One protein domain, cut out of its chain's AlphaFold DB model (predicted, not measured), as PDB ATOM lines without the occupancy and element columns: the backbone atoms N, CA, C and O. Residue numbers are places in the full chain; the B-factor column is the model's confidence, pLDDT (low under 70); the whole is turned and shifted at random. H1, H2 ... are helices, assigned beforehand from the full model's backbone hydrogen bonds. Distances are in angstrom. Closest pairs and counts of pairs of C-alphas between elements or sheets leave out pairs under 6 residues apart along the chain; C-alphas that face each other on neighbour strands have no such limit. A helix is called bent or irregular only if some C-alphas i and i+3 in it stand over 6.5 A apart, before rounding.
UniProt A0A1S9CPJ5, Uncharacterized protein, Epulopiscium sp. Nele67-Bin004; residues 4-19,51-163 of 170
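AT A GLANCE: This is residues 4 to 19 and 51 to 163 of the 170 residues of an uncharacterized protein of Epulopiscium sp. Nele67-Bin004 (UniProt A0A1S9CPJ5). One long helix, H4, runs most of the length of an elongated domain, and H2 and H3 pack on it as a three-helix bundle, up and down, each running against the one before. Short H5 packs near H4's last residues, while H1 is only near H4. The printed part has 129 residues, with five named helices in the order H1 to H5 and no named strand: all helix. It is compact, with a radius of gyration of the C-alphas of 14.9 A, and spans 44 by 26 by 22 A.

IN THESE COORDINATES: H1 is residues 4 to 14, from C-alpha 4 at (38.096, -42.370, -16.587), 15.3 A long. H2 is residues 67 to 84, 25.0 A; H3 is residues 91 to 102, 16.8 A. H4, residues 106 to 134, measures 43.6 A and is irregular: C-alphas 107 and 110 are 7.1 A apart. H5 is residues 146 to 149, ending at C-alpha 149 (23.376, -28.928, -9.178).

HOW THE PARTS SIT: The hub, H4, touches H2 with residues 116 to 127 alone, the same way at a steep tilt of 41 degrees; the closest C-alphas, of Ile 73 and Gln 120, are 6.5 A apart. H2 and H3 form a helical hairpin at a shallow tilt of 8 degrees, closest at C-alphas 76 and 93, 6.8 A. H1 is close to H4 but not clearly touching: C-alphas 12 and 117, the closest, are 6.7 A apart. Every O i to N i+4 pair is within hydrogen-bond range in H1, H2 and H3, and 22 of 25 in H4; H5 is too short for one.

THE WHOLE: Residues 20 to 50 are not printed; C-alphas 19 and 51 are 9.4 A apart across the cut. The link H4 to H5 is long. The pLDDT is under 70 at residues 4 to 19, 52 to 55 and 161 to 163.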
ATOM      1  N   ASN A   4      37.903 -43.653 -17.271       30.94
ATOM      2  CA  ASN A   4      38.096 -42.370 -16.587       30.94
ATOM      3  C   ASN A   4      39.523 -41.822 -16.773       30.94
ATOM      4  O   ASN A   4      39.689 -40.620 -16.958       30.94
ATOM      5  N   ASP A   5      40.538 -42.691 -16.846       29.58
ATOM      6  CA  ASP A   5      41.934 -42.287 -17.068       29.58
ATOM      7  C   ASP A   5      42.114 -41.648 -18.460       29.58
ATOM      8  O   ASP A   5      42.912 -40.728 -18.623       29.58
ATOM      9  N   MET A   6      41.356 -42.102 -19.471       28.66
ATOM     10  CA  MET A   6      41.441 -41.565 -20.838       28.66
ATOM     11  C   MET A   6      40.755 -40.205 -20.987       28.66
ATOM     12  O   MET A   6      41.291 -39.335 -21.668       28.66
ATOM     13  N   VAL A   7      39.618 -40.002 -20.316       32.44
ATOM     14  CA  VAL A   7      38.920 -38.705 -20.294       32.44
ATOM     15  C   VAL A   7      39.779 -37.654 -19.577       32.44
ATOM     16  O   VAL A   7      39.950 -36.547 -20.084       32.44
ATOM     17  N   SER A   8      40.428 -38.043 -18.473       37.28
ATOM     18  CA  SER A   8      41.369 -37.206 -17.707       37.28
ATOM     19  C   SER A   8      42.582 -36.759 -18.531       37.28
ATOM     20  O   SER A   8      42.978 -35.597 -18.495       37.28
ATOM     21  N   LEU A   9      43.177 -37.681 -19.297       36.50
ATOM     22  CA  LEU A   9      44.331 -37.405 -20.157       36.50
ATOM     23  C   LEU A   9      43.968 -36.525 -21.356       36.50
ATOM     24  O   LEU A   9      44.760 -35.661 -21.721       36.50
ATOM     25  N   GLN A  10      42.784 -36.708 -21.946       34.50
ATOM     26  CA  GLN A  10      42.302 -35.837 -23.018       34.50
ATOM     27  C   GLN A  10      42.006 -34.425 -22.514       34.50
ATOM     28  O   GLN A  10      42.456 -33.480 -23.148       34.50
ATOM     29  N   LEU A  11      41.348 -34.264 -21.363       35.97
ATOM     30  CA  LEU A  11      41.125 -32.951 -20.744       35.97
ATOM     31  C   LEU A  11      42.445 -32.275 -20.350       35.97
ATOM     32  O   LEU A  11      42.632 -31.103 -20.652       35.97
ATOM     33  N   PHE A  12      43.408 -33.007 -19.780       37.59
ATOM     34  CA  PHE A  12      44.750 -32.475 -19.509       37.59
ATOM     35  C   PHE A  12      45.466 -32.031 -20.793       37.59
ATOM     36  O   PHE A  12      46.072 -30.968 -20.820       37.59
ATOM     37  N   GLN A  13      45.380 -32.799 -21.882       42.06
ATOM     38  CA  GLN A  13      45.998 -32.445 -23.169       42.06
ATOM     39  C   GLN A  13      45.255 -31.321 -23.917       42.06
ATOM     40  O   GLN A  13      45.873 -30.605 -24.701       42.06
ATOM     41  N   GLN A  14      43.951 -31.148 -23.681       42.03
ATOM     42  CA  GLN A  14      43.108 -30.118 -24.306       42.03
ATOM     43  C   GLN A  14      43.135 -28.781 -23.539       42.03
ATOM     44  O   GLN A  14      43.210 -27.728 -24.167       42.03
ATOM     45  N   ASN A  15      43.167 -28.812 -22.201       41.66
ATOM     46  CA  ASN A  15      43.303 -27.640 -21.310       41.66
ATOM     47  C   ASN A  15      44.763 -27.225 -21.075       41.66
ATOM     48  O   ASN A  15      45.066 -26.335 -20.291       41.66
ATOM     49  N   THR A  16      45.689 -27.909 -21.737       43.12
ATOM     50  CA  THR A  16      47.049 -27.418 -21.968       43.12
ATOM     51  C   THR A  16      47.198 -26.968 -23.419       43.12
ATOM     52  O   THR A  16      48.299 -26.981 -23.973       43.12
ATOM     53  N   GLY A  17      46.058 -26.618 -24.035       34.66
ATOM     54  CA  GLY A  17      45.843 -26.466 -25.466       34.66
ATOM     55  C   GLY A  17      47.035 -25.826 -26.146       34.66
ATOM     56  O   GLY A  17      47.380 -24.694 -25.842       34.66
ATOM     57  N   ASN A  18      47.699 -26.563 -27.038       39.47
ATOM     58  CA  ASN A  18      48.845 -26.093 -27.829       39.47
ATOM     59  C   ASN A  18      50.046 -25.482 -27.065       39.47
ATOM     60  O   ASN A  18      51.040 -25.151 -27.709       39.47
ATOM     61  N   LEU A  19      50.028 -25.386 -25.734       38.94
ATOM     62  CA  LEU A  19      51.112 -24.810 -24.930       38.94
ATOM     63  C   LEU A  19      52.255 -25.809 -24.701       38.94
ATOM     64  O   LEU A  19      53.370 -25.415 -24.367       38.94
ATOM     65  N   CYS A  51      58.824 -25.339 -20.171       70.38
ATOM     66  CA  CYS A  51      59.447 -26.470 -20.856       70.38
ATOM     67  C   CYS A  51      59.488 -27.716 -19.955       70.38
ATOM     68  O   CYS A  51      60.158 -27.731 -18.922       70.38
ATOM     69  N   ILE A  52      58.807 -28.790 -20.367       65.69
ATOM     70  CA  ILE A  52      58.773 -30.074 -19.639       65.69
ATOM     71  C   ILE A  52      59.896 -31.038 -20.033       65.69
ATOM     72  O   ILE A  52      60.135 -32.026 -19.331       65.69
ATOM     73  N   ASN A  53      60.572 -30.788 -21.158       63.41
ATOM     74  CA  ASN A  53      61.647 -31.655 -21.628       63.41
ATOM     75  C   ASN A  53      62.744 -31.712 -20.546       63.41
ATOM     76  O   ASN A  53      62.978 -30.733 -19.841       63.41
ATOM     77  N   GLY A  54      63.384 -32.868 -20.355       62.53
ATOM     78  CA  GLY A  54      64.456 -33.037 -19.359       62.53
ATOM     79  C   GLY A  54      64.026 -32.931 -17.884       62.53
ATOM     80  O   GLY A  54      64.813 -33.264 -17.005       62.53
ATOM     81  N   LYS A  55      62.780 -32.530 -17.587       62.56
ATOM     82  CA  LYS A  55      62.250 -32.407 -16.217       62.56
ATOM     83  C   LYS A  55      61.531 -33.668 -15.719       62.56
ATOM     84  O   LYS A  55      61.115 -33.696 -14.560       62.56
ATOM     85  N   GLU A  56      61.389 -34.694 -16.560       72.81
ATOM     86  CA  GLU A  56      60.696 -35.965 -16.278       72.81
ATOM     87  C   GLU A  56      59.350 -35.776 -15.550       72.81
ATOM     88  O   GLU A  56      58.371 -35.368 -16.165       72.81
ATOM     89  N   ASN A  57      59.291 -36.062 -14.243       74.44
ATOM     90  CA  ASN A  57      58.126 -35.854 -13.377       74.44
ATOM     91  C   ASN A  57      58.413 -34.881 -12.222       74.44
ATOM     92  O   ASN A  57      57.581 -34.723 -11.334       74.44
ATOM     93  N   SER A  58      59.575 -34.219 -12.204       75.94
ATOM     94  CA  SER A  58      59.975 -33.319 -11.111       75.94
ATOM     95  C   SER A  58      59.035 -32.123 -10.926       75.94
ATOM     96  O   SER A  58      58.964 -31.578  -9.824       75.94
ATOM     97  N   TYR A  59      58.292 -31.755 -11.975       76.56
ATOM     98  CA  TYR A  59      57.271 -30.712 -11.945       76.56
ATOM     99  C   TYR A  59      55.903 -31.195 -11.446       76.56
ATOM    100  O   TYR A  59      55.077 -30.359 -11.092       76.56
ATOM    101  N   LYS A  60      55.647 -32.511 -11.396       82.69
ATOM    102  CA  LYS A  60      54.374 -33.097 -10.939       82.69
ATOM    103  C   LYS A  60      54.292 -33.108  -9.417       82.69
ATOM    104  O   LYS A  60      54.221 -34.154  -8.776       82.69
ATOM    105  N   LYS A  61      54.385 -31.919  -8.843       85.69
ATOM    106  CA  LYS A  61      54.314 -31.664  -7.412       85.69
ATOM    107  C   LYS A  61      53.077 -30.830  -7.168       85.69
ATOM    108  O   LYS A  61      52.874 -29.830  -7.852       85.69
ATOM    109  N   ILE A  62      52.280 -31.265  -6.204       86.25
ATOM    110  CA  ILE A  62      51.183 -30.456  -5.699       86.25
ATOM    111  C   ILE A  62      51.803 -29.348  -4.853       86.25
ATOM    112  O   ILE A  62      52.544 -29.630  -3.910       86.25
ATOM    113  N   VAL A  63      51.565 -28.109  -5.258       87.50
ATOM    114  CA  VAL A  63      52.052 -26.898  -4.595       87.50
ATOM    115  C   VAL A  63      50.864 -26.047  -4.193       87.50
ATOM    116  O   VAL A  63      49.752 -26.252  -4.667       87.50
ATOM    117  N   GLU A  64      51.088 -25.084  -3.316       88.06
ATOM    118  CA  GLU A  64      50.043 -24.129  -2.986       88.06
ATOM    119  C   GLU A  64      49.735 -23.219  -4.177       88.06
ATOM    120  O   GLU A  64      50.616 -22.837  -4.953       88.06
ATOM    121  N   VAL A  65      48.456 -22.893  -4.313       88.44
ATOM    122  CA  VAL A  65      47.927 -21.975  -5.318       88.44
ATOM    123  C   VAL A  65      46.882 -21.091  -4.652       88.44
ATOM    124  O   VAL A  65      46.208 -21.547  -3.725       88.44
ATOM    125  N   SER A  66      46.763 -19.842  -5.102       90.50
ATOM    126  CA  SER A  66      45.846 -18.872  -4.494       90.50
ATOM    127  C   SER A  66      44.392 -19.338  -4.570       90.50
ATOM    128  O   SER A  66      43.993 -19.975  -5.547       90.50
ATOM    129  N   ASP A  67      43.575 -18.959  -3.594       89.81
ATOM    130  CA  ASP A  67      42.160 -19.335  -3.596       89.81
ATOM    131  C   ASP A  67      41.374 -18.660  -4.730       89.81
ATOM    132  O   ASP A  67      40.490 -19.292  -5.299       89.81
ATOM    133  N   ASP A  68      41.776 -17.459  -5.162       92.50
ATOM    134  CA  ASP A  68      41.140 -16.744  -6.279       92.50
ATOM    135  C   ASP A  68      41.107 -17.583  -7.572       92.50
ATOM    136  O   ASP A  68      40.044 -17.767  -8.164       92.50
ATOM    137  N   ILE A  69      42.242 -18.173  -7.981       93.50
ATOM    138  CA  ILE A  69      42.290 -19.030  -9.180       93.50
ATOM    139  C   ILE A  69      41.544 -20.356  -8.979       93.50
ATOM    140  O   ILE A  69      40.996 -20.906  -9.933       93.50
ATOM    141  N   LYS A  70      41.484 -20.890  -7.749       92.12
ATOM    142  CA  LYS A  70      40.673 -22.084  -7.458       92.12
ATOM    143  C   LYS A  70      39.185 -21.769  -7.634       92.12
ATOM    144  O   LYS A  70      38.470 -22.554  -8.251       92.12
ATOM    145  N   THR A  71      38.726 -20.623  -7.134       94.38
ATOM    146  CA  THR A  71      37.349 -20.157  -7.334       94.38
ATOM    147  C   THR A  71      37.058 -19.943  -8.817       94.38
ATOM    148  O   THR A  71      36.083 -20.495  -9.316       94.38
ATOM    149  N   GLU A  72      37.940 -19.260  -9.550       95.50
ATOM    150  CA  GLU A  72      37.775 -19.033 -10.991       95.50
ATOM    151  C   GLU A  72      37.677 -20.350 -11.782       95.50
ATOM    152  O   GLU A  72      36.768 -20.527 -12.591       95.50
ATOM    153  N   ILE A  73      38.559 -21.322 -11.518       93.00
ATOM    154  CA  ILE A  73      38.497 -22.640 -12.167       93.00
ATOM    155  C   ILE A  73      37.197 -23.371 -11.819       93.00
ATOM    156  O   ILE A  73      36.598 -23.992 -12.699       93.00
ATOM    157  N   ALA A  74      36.761 -23.323 -10.557       94.12
ATOM    158  CA  ALA A  74      35.521 -23.965 -10.135       94.12
ATOM    159  C   ALA A  74      34.301 -23.354 -10.839       94.12
ATOM    160  O   ALA A  74      33.446 -24.102 -11.321       94.12
ATOM    161  N   ASP A  75      34.266 -22.029 -10.977       96.25
ATOM    162  CA  ASP A  75      33.217 -21.305 -11.693       96.25
ATOM    163  C   ASP A  75      33.217 -21.654 -13.186       96.25
ATOM    164  O   ASP A  75      32.172 -22.006 -13.734       96.25
ATOM    165  N   ILE A  76      34.384 -21.679 -13.844       93.88
ATOM    166  CA  ILE A  76      34.485 -22.092 -15.255       93.88
ATOM    167  C   ILE A  76      33.974 -23.528 -15.437       93.88
ATOM    168  O   ILE A  76      33.238 -23.820 -16.383       93.88
ATOM    169  N   VAL A  77      34.347 -24.462 -14.554       92.75
ATOM    170  CA  VAL A  77      33.847 -25.844 -14.631       92.75
ATOM    171  C   VAL A  77      32.331 -25.872 -14.438       92.75
ATOM    172  O   VAL A  77      31.638 -26.486 -15.251       92.75
ATOM    173  N   ARG A  78      31.802 -25.168 -13.433       95.19
ATOM    174  CA  ARG A  78      30.359 -25.064 -13.181       95.19
ATOM    175  C   ARG A  78      29.604 -24.574 -14.415       95.19
ATOM    176  O   ARG A  78      28.650 -25.228 -14.837       95.19
ATOM    177  N   GLU A  79      30.048 -23.479 -15.025       95.50
ATOM    178  CA  GLU A  79      29.419 -22.912 -16.221       95.50
ATOM    179  C   GLU A  79      29.460 -23.884 -17.410       95.50
ATOM    180  O   GLU A  79      28.477 -24.004 -18.143       95.50
ATOM    181  N   ASN A  80      30.539 -24.659 -17.574       90.50
ATOM    182  CA  ASN A  80      30.599 -25.707 -18.598       90.50
ATOM    183  C   ASN A  80      29.565 -26.821 -18.354       90.50
ATOM    184  O   ASN A  80      28.946 -27.312 -19.300       90.50
ATOM    185  N   PHE A  81      29.341 -27.226 -17.103       93.38
ATOM    186  CA  PHE A  81      28.311 -28.217 -16.784       93.38
ATOM    187  C   PHE A  81      26.896 -27.679 -16.999       93.38
ATOM    188  O   PHE A  81      26.079 -28.381 -17.592       93.38
ATOM    189  N   ILE A  82      26.624 -26.439 -16.586       95.44
ATOM    190  CA  ILE A  82      25.293 -25.824 -16.677       95.44
ATOM    191  C   ILE A  82      24.927 -25.468 -18.122       95.44
ATOM    192  O   ILE A  82      23.834 -25.796 -18.577       95.44
ATOM    193  N   ASN A  83      25.825 -24.807 -18.855       94.12
ATOM    194  CA  ASN A  83      25.500 -24.241 -20.169       94.12
ATOM    195  C   ASN A  83      25.794 -25.205 -21.321       94.12
ATOM    196  O   ASN A  83      25.136 -25.150 -22.359       94.12
ATOM    197  N   ASN A  84      26.782 -26.086 -21.142       88.81
ATOM    198  CA  ASN A  84      27.330 -26.915 -22.216       88.81
ATOM    199  C   ASN A  84      27.234 -28.418 -21.916       88.81
ATOM    200  O   ASN A  84      27.884 -29.220 -22.586       88.81
ATOM    201  N   ASN A  85      26.452 -28.826 -20.913       90.19
ATOM    202  CA  ASN A  85      26.311 -30.225 -20.498       90.19
ATOM    203  C   ASN A  85      27.663 -30.922 -20.241       90.19
ATOM    204  O   ASN A  85      27.888 -32.063 -20.650       90.19
ATOM    205  N   GLY A  86      28.603 -30.211 -19.619       84.94
ATOM    206  CA  GLY A  86      29.931 -30.726 -19.274       84.94
ATOM    207  C   GLY A  86      30.911 -30.770 -20.450       84.94
ATOM    208  O   GLY A  86      31.981 -31.362 -20.325       84.94
ATOM    209  N   MET A  87      30.564 -30.170 -21.592       84.06
ATOM    210  CA  MET A  87      31.477 -29.956 -22.717       84.06
ATOM    211  C   MET A  87      32.205 -28.618 -22.571       84.06
ATOM    212  O   MET A  87      31.659 -27.651 -22.047       84.06
ATOM    213  N   THR A  88      33.429 -28.537 -23.087       83.38
ATOM    214  CA  THR A  88      34.197 -27.289 -23.126       83.38
ATOM    215  C   THR A  88      35.101 -27.256 -24.355       83.38
ATOM    216  O   THR A  88      35.556 -28.301 -24.822       83.38
ATOM    217  N   ASN A  89      35.357 -26.060 -24.888       78.19
ATOM    218  CA  ASN A  89      36.408 -25.828 -25.885       78.19
ATOM    219  C   ASN A  89      37.774 -25.529 -25.230       78.19
ATOM    220  O   ASN A  89      38.779 -25.436 -25.933       78.19
ATOM    221  N   GLY A  90      37.806 -25.380 -23.900       79.50
ATOM    222  CA  GLY A  90      39.002 -25.114 -23.107       79.50
ATOM    223  C   GLY A  90      39.529 -23.678 -23.175       79.50
ATOM    224  O   GLY A  90      40.540 -23.404 -22.538       79.50
ATOM    225  N   GLU A  91      38.906 -22.754 -23.912       80.62
ATOM    226  CA  GLU A  91      39.447 -21.396 -24.112       80.62
ATOM    227  C   GLU A  91      39.512 -20.597 -22.804       80.62
ATOM    228  O   GLU A  91      40.589 -20.121 -22.444       80.62
ATOM    229  N   ASP A  92      38.409 -20.535 -22.056       83.75
ATOM    230  CA  ASP A  92      38.350 -19.811 -20.778       83.75
ATOM    231  C   ASP A  92      39.295 -20.426 -19.737       83.75
ATOM    232  O   ASP A  92      40.015 -19.720 -19.033       83.75
ATOM    233  N   MET A  93      39.372 -21.761 -19.701       85.31
ATOM    234  CA  MET A  93      40.285 -22.476 -18.807       85.31
ATOM    235  C   MET A  93      41.750 -22.173 -19.147       85.31
ATOM    236  O   MET A  93      42.549 -21.877 -18.263       85.31
ATOM    237  N   ASN A  94      42.110 -22.201 -20.434       79.56
ATOM    238  CA  ASN A  94      43.460 -21.867 -20.886       79.56
ATOM    239  C   ASN A  94      43.820 -20.411 -20.546       79.56
ATOM    240  O   ASN A  94      44.952 -20.150 -20.134       79.56
ATOM    241  N   ALA A  95      42.869 -19.483 -20.693       81.50
ATOM    242  CA  ALA A  95      43.060 -18.075 -20.361       81.50
ATOM    243  C   ALA A  95      43.314 -17.867 -18.858       81.50
ATOM    244  O   ALA A  95      44.288 -17.201 -18.505       81.50
ATOM    245  N   ALA A  96      42.518 -18.496 -17.985       86.44
ATOM    246  CA  ALA A  96      42.698 -18.436 -16.532       86.44
ATOM    247  C   ALA A  96      44.070 -18.990 -16.102       86.44
ATOM    248  O   ALA A  96      44.819 -18.364 -15.350       86.44
ATOM    249  N   PHE A  97      44.459 -20.141 -16.659       83.75
ATOM    250  CA  PHE A  97      45.766 -20.748 -16.412       83.75
ATOM    251  C   PHE A  97      46.930 -19.848 -16.852       83.75
ATOM    252  O   PHE A  97      47.942 -19.763 -16.155       83.75
ATOM    253  N   GLU A  98      46.816 -19.199 -18.012       82.38
ATOM    254  CA  GLU A  98      47.850 -18.297 -18.526       82.38
ATOM    255  C   GLU A  98      47.977 -17.032 -17.682       82.38
ATOM    256  O   GLU A  98      49.086 -16.683 -17.275       82.38
ATOM    257  N   ALA A  99      46.852 -16.397 -17.353       86.69
ATOM    258  CA  ALA A  99      46.831 -15.223 -16.492       86.69
ATOM    259  C   ALA A  99      47.480 -15.522 -15.134       86.69
ATOM    260  O   ALA A  99      48.357 -14.780 -14.691       86.69
ATOM    261  N   TYR A 100      47.135 -16.655 -14.514       89.38
ATOM    262  CA  TYR A 100      47.712 -17.048 -13.234       89.38
ATOM    263  C   TYR A 100      49.221 -17.313 -13.322       89.38
ATOM    264  O   TYR A 100      49.982 -16.811 -12.497       89.38
ATOM    265  N   ARG A 101      49.697 -18.037 -14.346       84.44
ATOM    266  CA  ARG A 101      51.139 -18.297 -14.532       84.44
ATOM    267  C   ARG A 101      51.973 -17.022 -14.606       84.44
ATOM    268  O   ARG A 101      53.093 -17.012 -14.097       84.44
ATOM    269  N   GLN A 102      51.448 -15.969 -15.228       86.19
ATOM    270  CA  GLN A 102      52.153 -14.692 -15.362       86.19
ATOM    271  C   GLN A 102      52.363 -13.982 -14.017       86.19
ATOM    272  O   GLN A 102      53.262 -13.150 -13.909       86.19
ATOM    273  N   THR A 103      51.600 -14.347 -12.983       90.12
ATOM    274  CA  THR A 103      51.786 -13.844 -11.611       90.12
ATOM    275  C   THR A 103      52.884 -14.577 -10.835       90.12
ATOM    276  O   THR A 103      53.323 -14.096  -9.793       90.12
ATOM    277  N   LEU A 104      53.344 -15.730 -11.334       87.19
ATOM    278  CA  LEU A 104      54.267 -16.614 -10.629       87.19
ATOM    279  C   LEU A 104      55.708 -16.472 -11.117       87.19
ATOM    280  O   LEU A 104      55.979 -16.244 -12.305       87.19
ATOM    281  N   ASP A 105      56.630 -16.761 -10.198       89.44
ATOM    282  CA  ASP A 105      58.034 -16.977 -10.527       89.44
ATOM    283  C   ASP A 105      58.181 -18.125 -11.546       89.44
ATOM    284  O   ASP A 105      57.531 -19.168 -11.383       89.44
ATOM    285  N   PRO A 106      59.042 -17.983 -12.575       81.38
ATOM    286  CA  PRO A 106      59.247 -18.979 -13.629       81.38
ATOM    287  C   PRO A 106      59.381 -20.426 -13.138       81.38
ATOM    288  O   PRO A 106      58.758 -21.329 -13.698       81.38
ATOM    289  N   ASP A 107      60.132 -20.651 -12.060       83.62
ATOM    290  CA  ASP A 107      60.400 -21.991 -11.529       83.62
ATOM    291  C   ASP A 107      59.165 -22.676 -10.918       83.62
ATOM    292  O   ASP A 107      59.121 -23.905 -10.823       83.62
ATOM    293  N   LEU A 108      58.142 -21.907 -10.529       86.44
ATOM    294  CA  LEU A 108      56.916 -22.421  -9.909       86.44
ATOM    295  C   LEU A 108      55.812 -22.723 -10.926       86.44
ATOM    296  O   LEU A 108      54.925 -23.535 -10.647       86.44
ATOM    297  N   ARG A 109      55.862 -22.116 -12.116       85.56
ATOM    298  CA  ARG A 109      54.762 -22.134 -13.098       85.56
ATOM    299  C   ARG A 109      54.334 -23.536 -13.516       85.56
ATOM    300  O   ARG A 109      53.134 -23.800 -13.607       85.56
ATOM    301  N   LEU A 110      55.282 -24.451 -13.728       81.81
ATOM    302  CA  LEU A 110      54.978 -25.831 -14.123       81.81
ATOM    303  C   LEU A 110      54.265 -26.619 -13.019       81.81
ATOM    304  O   LEU A 110      53.279 -27.303 -13.296       81.81
ATOM    305  N   SER A 111      54.739 -26.531 -11.773       85.38
ATOM    306  CA  SER A 111      54.118 -27.242 -10.646       85.38
ATOM    307  C   SER A 111      52.782 -26.629 -10.237       85.38
ATOM    308  O   SER A 111      51.838 -27.362  -9.940       85.38
ATOM    309  N   ALA A 112      52.658 -25.305 -10.310       87.88
ATOM    310  CA  ALA A 112      51.390 -24.619 -10.110       87.88
ATOM    311  C   ALA A 112      50.365 -25.004 -11.190       87.88
ATOM    312  O   ALA A 112      49.245 -25.386 -10.865       87.88
ATOM    313  N   THR A 113      50.769 -25.026 -12.467       84.06
ATOM    314  CA  THR A 113      49.920 -25.503 -13.575       84.06
ATOM    315  C   THR A 113      49.489 -26.951 -13.362       84.06
ATOM    316  O   THR A 113      48.311 -27.266 -13.500       84.06
ATOM    317  N   TYR A 114      50.415 -27.835 -12.975       83.50
ATOM    318  CA  TYR A 114      50.082 -29.226 -12.665       83.50
ATOM    319  C   TYR A 114      49.040 -29.330 -11.544       83.50
ATOM    320  O   TYR A 114      48.073 -30.079 -11.683       83.50
ATOM    321  N   THR A 115      49.210 -28.552 -10.471       88.44
ATOM    322  CA  THR A 115      48.267 -28.497  -9.347       88.44
ATOM    323  C   THR A 115      46.880 -28.064  -9.802       88.44
ATOM    324  O   THR A 115      45.907 -28.765  -9.535       88.44
ATOM    325  N   LEU A 116      46.781 -26.957 -10.543       88.38
ATOM    326  CA  LEU A 116      45.503 -26.463 -11.053       88.38
ATOM    327  C   LEU A 116      44.833 -27.464 -11.998       88.38
ATOM    328  O   LEU A 116      43.616 -27.608 -11.966       88.38
ATOM    329  N   SER A 117      45.603 -28.218 -12.790       84.56
ATOM    330  CA  SER A 117      45.042 -29.292 -13.614       84.56
ATOM    331  C   SER A 117      44.481 -30.450 -12.783       84.56
ATOM    332  O   SER A 117      43.456 -31.014 -13.157       84.56
ATOM    333  N   GLN A 118      45.132 -30.826 -11.672       85.75
ATOM    334  CA  GLN A 118      44.574 -31.838 -10.764       85.75
ATOM    335  C   GLN A 118      43.302 -31.322 -10.091       85.75
ATOM    336  O   GLN A 118      42.295 -32.023 -10.063       85.75
ATOM    337  N   PHE A 119      43.319 -30.072  -9.632       88.06
ATOM    338  CA  PHE A 119      42.157 -29.421  -9.047       88.06
ATOM    339  C   PHE A 119      40.971 -29.366 -10.024       88.06
ATOM    340  O   PHE A 119      39.883 -29.831  -9.697       88.06
ATOM    341  N   GLN A 120      41.185 -28.900 -11.257       88.56
ATOM    342  CA  GLN A 120      40.159 -28.891 -12.302       88.56
ATOM    343  C   GLN A 120      39.554 -30.287 -12.519       88.56
ATOM    344  O   GLN A 120      38.337 -30.425 -12.681       88.56
ATOM    345  N   PHE A 121      40.402 -31.320 -12.543       85.06
ATOM    346  CA  PHE A 121      39.961 -32.698 -12.707       85.06
ATOM    347  C   PHE A 121      39.065 -33.152 -11.549       85.06
ATOM    348  O   PHE A 121      37.982 -33.672 -11.805       85.06
ATOM    349  N   GLU A 122      39.472 -32.901 -10.301       87.56
ATOM    350  CA  GLU A 122      38.684 -33.234  -9.108       87.56
ATOM    351  C   GLU A 122      37.296 -32.577  -9.143       87.56
ATOM    352  O   GLU A 122      36.287 -33.248  -8.935       87.56
ATOM    353  N   ILE A 123      37.224 -31.286  -9.480       91.81
ATOM    354  CA  ILE A 123      35.949 -30.559  -9.575       91.81
ATOM    355  C   ILE A 123      35.071 -31.112 -10.703       91.81
ATOM    356  O   ILE A 123      33.870 -31.313 -10.521       91.81
ATOM    357  N   SER A 124      35.659 -31.425 -11.858       89.38
ATOM    358  CA  SER A 124      34.920 -32.013 -12.984       89.38
ATOM    359  C   SER A 124      34.397 -33.419 -12.664       89.38
ATOM    360  O   SER A 124      33.289 -33.786 -13.068       89.38
ATOM    361  N   GLU A 125      35.176 -34.212 -11.926       88.75
ATOM    362  CA  GLU A 125      34.772 -35.532 -11.443       88.75
ATOM    363  C   GLU A 125      33.641 -35.426 -10.412       88.75
ATOM    364  O   GLU A 125      32.685 -36.197 -10.490       88.75
ATOM    365  N   ALA A 126      33.689 -34.438  -9.514       93.19
ATOM    366  CA  ALA A 126      32.628 -34.174  -8.547       93.19
ATOM    367  C   ALA A 126      31.281 -33.914  -9.240       93.19
ATOM    368  O   ALA A 126      30.304 -34.608  -8.957       93.19
ATOM    369  N   TYR A 127      31.249 -33.000 -10.217       93.19
ATOM    370  CA  TYR A 127      30.051 -32.742 -11.024       93.19
ATOM    371  C   TYR A 127      29.580 -33.983 -11.785       93.19
ATOM    372  O   TYR A 127      28.394 -34.307 -11.789       93.19
ATOM    373  N   THR A 128      30.508 -34.712 -12.405       93.12
ATOM    374  CA  THR A 128      30.181 -35.935 -13.147       93.12
ATOM    375  C   THR A 128      29.545 -36.991 -12.243       93.12
ATOM    376  O   THR A 128      28.584 -37.651 -12.644       93.12
ATOM    377  N   ASN A 129      30.076 -37.172 -11.035       94.06
ATOM    378  CA  ASN A 129      29.561 -38.129 -10.062       94.06
ATOM    379  C   ASN A 129      28.182 -37.717  -9.549       94.06
ATOM    380  O   ASN A 129      27.299 -38.571  -9.472       94.06
ATOM    381  N   GLU A 130      27.983 -36.428  -9.271       96.38
ATOM    382  CA  GLU A 130      26.687 -35.896  -8.855       96.38
ATOM    383  C   GLU A 130      25.629 -36.142  -9.934       96.38
ATOM    384  O   GLU A 130      24.611 -36.784  -9.673       96.38
ATOM    385  N   ILE A 131      25.913 -35.769 -11.186       95.81
ATOM    386  CA  ILE A 131      24.992 -35.994 -12.309       95.81
ATOM    387  C   ILE A 131      24.704 -37.483 -12.480       95.81
ATOM    388  O   ILE A 131      23.547 -37.875 -12.633       95.81
ATOM    389  N   ARG A 132      25.727 -38.341 -12.411       96.12
ATOM    390  CA  ARG A 132      25.556 -39.792 -12.566       96.12
ATOM    391  C   ARG A 132      24.828 -40.459 -11.406       96.12
ATOM    392  O   ARG A 132      24.270 -41.538 -11.608       96.12
ATOM    393  N   SER A 133      24.781 -39.840 -10.230       96.81
ATOM    394  CA  SER A 133      23.962 -40.332  -9.120       96.81
ATOM    395  C   SER A 133      22.460 -40.267  -9.448       96.81
ATOM    396  O   SER A 133      21.701 -41.152  -9.051       96.81
ATOM    397  N   HIS A 134      22.056 -39.287 -10.267       97.19
ATOM    398  CA  HIS A 134      20.693 -39.110 -10.771       97.19
ATOM    399  C   HIS A 134      20.481 -39.737 -12.161       97.19
ATOM    400  O   HIS A 134      19.408 -40.270 -12.452       97.19
ATOM    401  N   TYR A 135      21.516 -39.726 -13.004       95.56
ATOM    402  CA  TYR A 135      21.507 -40.199 -14.389       95.56
ATOM    403  C   TYR A 135      22.665 -41.188 -14.646       95.56
ATOM    404  O   TYR A 135      23.676 -40.820 -15.244       95.56
ATOM    405  N   PRO A 136      22.542 -42.474 -14.262       95.75
ATOM    406  CA  PRO A 136      23.670 -43.419 -14.249       95.75
ATOM    407  C   PRO A 136      24.394 -43.637 -15.585       95.75
ATOM    408  O   PRO A 136      25.565 -44.010 -15.597       95.75
ATOM    409  N   ASN A 137      23.709 -43.413 -16.709       94.50
ATOM    410  CA  ASN A 137      24.266 -43.590 -18.053       94.50
ATOM    411  C   ASN A 137      24.719 -42.274 -18.705       94.50
ATOM    412  O   ASN A 137      25.096 -42.300 -19.872       94.50
ATOM    413  N   TRP A 138      24.670 -41.152 -17.982       95.94
ATOM    414  CA  TRP A 138      25.007 -39.833 -18.514       95.94
ATOM    415  C   TRP A 138      26.467 -39.747 -18.983       95.94
ATOM    416  O   TRP A 138      27.409 -40.191 -18.301       95.94
ATOM    417  N   GLN A 139      26.646 -39.140 -20.152       90.56
ATOM    418  CA  GLN A 139      27.924 -38.794 -20.759       90.56
ATOM    419  C   GLN A 139      27.979 -37.287 -21.043       90.56
ATOM    420  O   GLN A 139      26.948 -36.646 -21.224       90.56
ATOM    421  N   CYS A 140      29.184 -36.712 -21.106       85.12
ATOM    422  CA  CYS A 140      29.345 -35.301 -21.462       85.12
ATOM    423  C   CYS A 140      28.646 -34.998 -22.797       85.12
ATOM    424  O   CYS A 140      28.836 -35.718 -23.777       85.12
ATOM    425  N   GLY A 141      27.857 -33.924 -22.825       87.19
ATOM    426  CA  GLY A 141      27.014 -33.537 -23.957       87.19
ATOM    427  C   GLY A 141      25.564 -34.023 -23.859       87.19
ATOM    428  O   GLY A 141      24.688 -33.386 -24.452       87.19
ATOM    429  N   ASP A 142      25.279 -35.071 -23.081       91.44
ATOM    430  CA  ASP A 142      23.904 -35.498 -22.816       91.44
ATOM    431  C   ASP A 142      23.179 -34.442 -21.976       91.44
ATOM    432  O   ASP A 142      23.713 -33.909 -21.001       91.44
ATOM    433  N   SER A 143      21.928 -34.150 -22.325       95.50
ATOM    434  CA  SER A 143      21.107 -33.226 -21.540       95.50
ATOM    435  C   SER A 143      20.735 -33.831 -20.184       95.50
ATOM    436  O   SER A 143      20.401 -35.012 -20.090       95.50
ATOM    437  N   PHE A 144      20.728 -33.000 -19.147       95.75
ATOM    438  CA  PHE A 144      20.238 -33.328 -17.810       95.75
ATOM    439  C   PHE A 144      19.507 -32.113 -17.218       95.75
ATOM    440  O   PHE A 144      19.592 -31.011 -17.760       95.75
ATOM    441  N   ASP A 145      18.749 -32.312 -16.141       97.12
ATOM    442  CA  ASP A 145      18.137 -31.200 -15.409       97.12
ATOM    443  C   ASP A 145      19.201 -30.514 -14.544       97.12
ATOM    444  O   ASP A 145      19.677 -31.098 -13.574       97.12
ATOM    445  N   THR A 146      19.593 -29.286 -14.890       96.62
ATOM    446  CA  THR A 146      20.665 -28.562 -14.191       96.62
ATOM    447  C   THR A 146      20.324 -28.214 -12.746       96.62
ATOM    448  O   THR A 146      21.245 -28.007 -11.958       96.62
ATOM    449  N   SER A 147      19.040 -28.223 -12.364       97.00
ATOM    450  CA  SER A 147      18.617 -27.954 -10.983       97.00
ATOM    451  C   SER A 147      19.121 -28.993  -9.977       97.00
ATOM    452  O   SER A 147      19.192 -28.703  -8.786       97.00
ATOM    453  N   ILE A 148      19.562 -30.180 -10.424       96.75
ATOM    454  CA  ILE A 148      20.233 -31.144  -9.531       96.75
ATOM    455  C   ILE A 148      21.563 -30.607  -8.979       96.75
ATOM    456  O   ILE A 148      22.067 -31.125  -7.992       96.75
ATOM    457  N   LEU A 149      22.140 -29.581  -9.615       95.94
ATOM    458  CA  LEU A 149      23.376 -28.928  -9.178       95.94
ATOM    459  C   LEU A 149      23.112 -27.707  -8.275       95.94
ATOM    460  O   LEU A 149      24.054 -27.003  -7.888       95.94
ATOM    461  N   ASP A 150      21.851 -27.427  -7.938       94.81
ATOM    462  CA  ASP A 150      21.491 -26.338  -7.033       94.81
ATOM    463  C   ASP A 150      21.939 -26.670  -5.605       94.81
ATOM    464  O   ASP A 150      21.520 -27.653  -5.000       94.81
ATOM    465  N   GLY A 151      22.819 -25.834  -5.047       90.75
ATOM    466  CA  GLY A 151      23.400 -26.057  -3.720       90.75
ATOM    467  C   GLY A 151      24.465 -27.159  -3.659       90.75
ATOM    468  O   GLY A 151      24.990 -27.410  -2.576       90.75
ATOM    469  N   PHE A 152      24.818 -27.783  -4.789       94.12
ATOM    470  CA  PHE A 152      25.959 -28.692  -4.866       94.12
ATOM    471  C   PHE A 152      27.274 -27.911  -4.746       94.12
ATOM    472  O   PHE A 152      27.519 -26.974  -5.516       94.12
ATOM    473  N   ASP A 153      28.114 -28.315  -3.792       93.19
ATOM    474  CA  ASP A 153      29.447 -27.758  -3.563       93.19
ATOM    475  C   ASP A 153      30.529 -28.778  -3.968       93.19
ATOM    476  O   ASP A 153      30.804 -29.721  -3.216       93.19
ATOM    477  N   PRO A 154      31.168 -28.613  -5.141       88.50
ATOM    478  CA  PRO A 154      32.223 -29.519  -5.578       88.50
ATOM    479  C   PRO A 154      33.529 -29.331  -4.786       88.50
ATOM    480  O   PRO A 154      34.327 -30.269  -4.708       88.50
ATOM    481  N   LEU A 155      33.759 -28.165  -4.165       88.38
ATOM    482  CA  LEU A 155      34.993 -27.873  -3.422       88.38
ATOM    483  C   LEU A 155      35.106 -28.746  -2.171       88.38
ATOM    484  O   LEU A 155      36.199 -29.197  -1.833       88.38
ATOM    485  N   ALA A 156      33.974 -29.075  -1.542       85.25
ATOM    486  CA  ALA A 156      33.908 -29.989  -0.402       85.25
ATOM    487  C   ALA A 156      34.435 -31.406  -0.709       85.25
ATOM    488  O   ALA A 156      34.757 -32.160   0.212       85.25
ATOM    489  N   THR A 157      34.527 -31.781  -1.988       77.94
ATOM    490  CA  THR A 157      35.004 -33.103  -2.429       77.94
ATOM    491  C   THR A 157      36.463 -33.103  -2.894       77.94
ATOM    492  O   THR A 157      37.059 -34.168  -3.054       77.94
ATOM    493  N   SER A 158      37.055 -31.920  -3.089       80.19
ATOM    494  CA  SER A 158      38.389 -31.757  -3.662       80.19
ATOM    495  C   SER A 158      39.489 -31.856  -2.599       80.19
ATOM    496  O   SER A 158      39.519 -31.123  -1.607       80.19
ATOM    497  N   THR A 159      40.460 -32.736  -2.847       74.62
ATOM    498  CA  THR A 159      41.640 -32.881  -1.982       74.62
ATOM    499  C   THR A 159      42.653 -31.766  -2.204       74.62
ATOM    500  O   THR A 159      43.297 -31.325  -1.253       74.62
ATOM    501  N   THR A 160      42.733 -31.243  -3.429       76.19
ATOM    502  CA  THR A 160      43.603 -30.112  -3.771       76.19
ATOM    503  C   THR A 160      43.085 -28.790  -3.182       76.19
ATOM    504  O   THR A 160      43.882 -27.920  -2.830       76.19
ATOM    505  N   SER A 161      41.769 -28.656  -2.959       68.88
ATOM    506  CA  SER A 161      41.178 -27.501  -2.253       68.88
ATOM    507  C   SER A 161      41.645 -27.382  -0.806       68.88
ATOM    508  O   SER A 161      41.782 -26.277  -0.291       68.88
ATOM    509  N   SER A 162      41.926 -28.517  -0.160       63.47
ATOM    510  CA  SER A 162      42.296 -28.587   1.259       63.47
ATOM    511  C   SER A 162      43.749 -28.175   1.542       63.47
ATOM    512  O   SER A 162      44.162 -28.121   2.701       63.47
ATOM    513  N   ILE A 163      44.541 -27.897   0.502       63.88
ATOM    514  CA  ILE A 163      45.915 -27.406   0.624       63.88
ATOM    515  C   ILE A 163      45.828 -25.878   0.720       63.88
ATOM    516  O   ILE A 163      45.607 -25.175  -0.271       63.88
TER     517      ILE A 163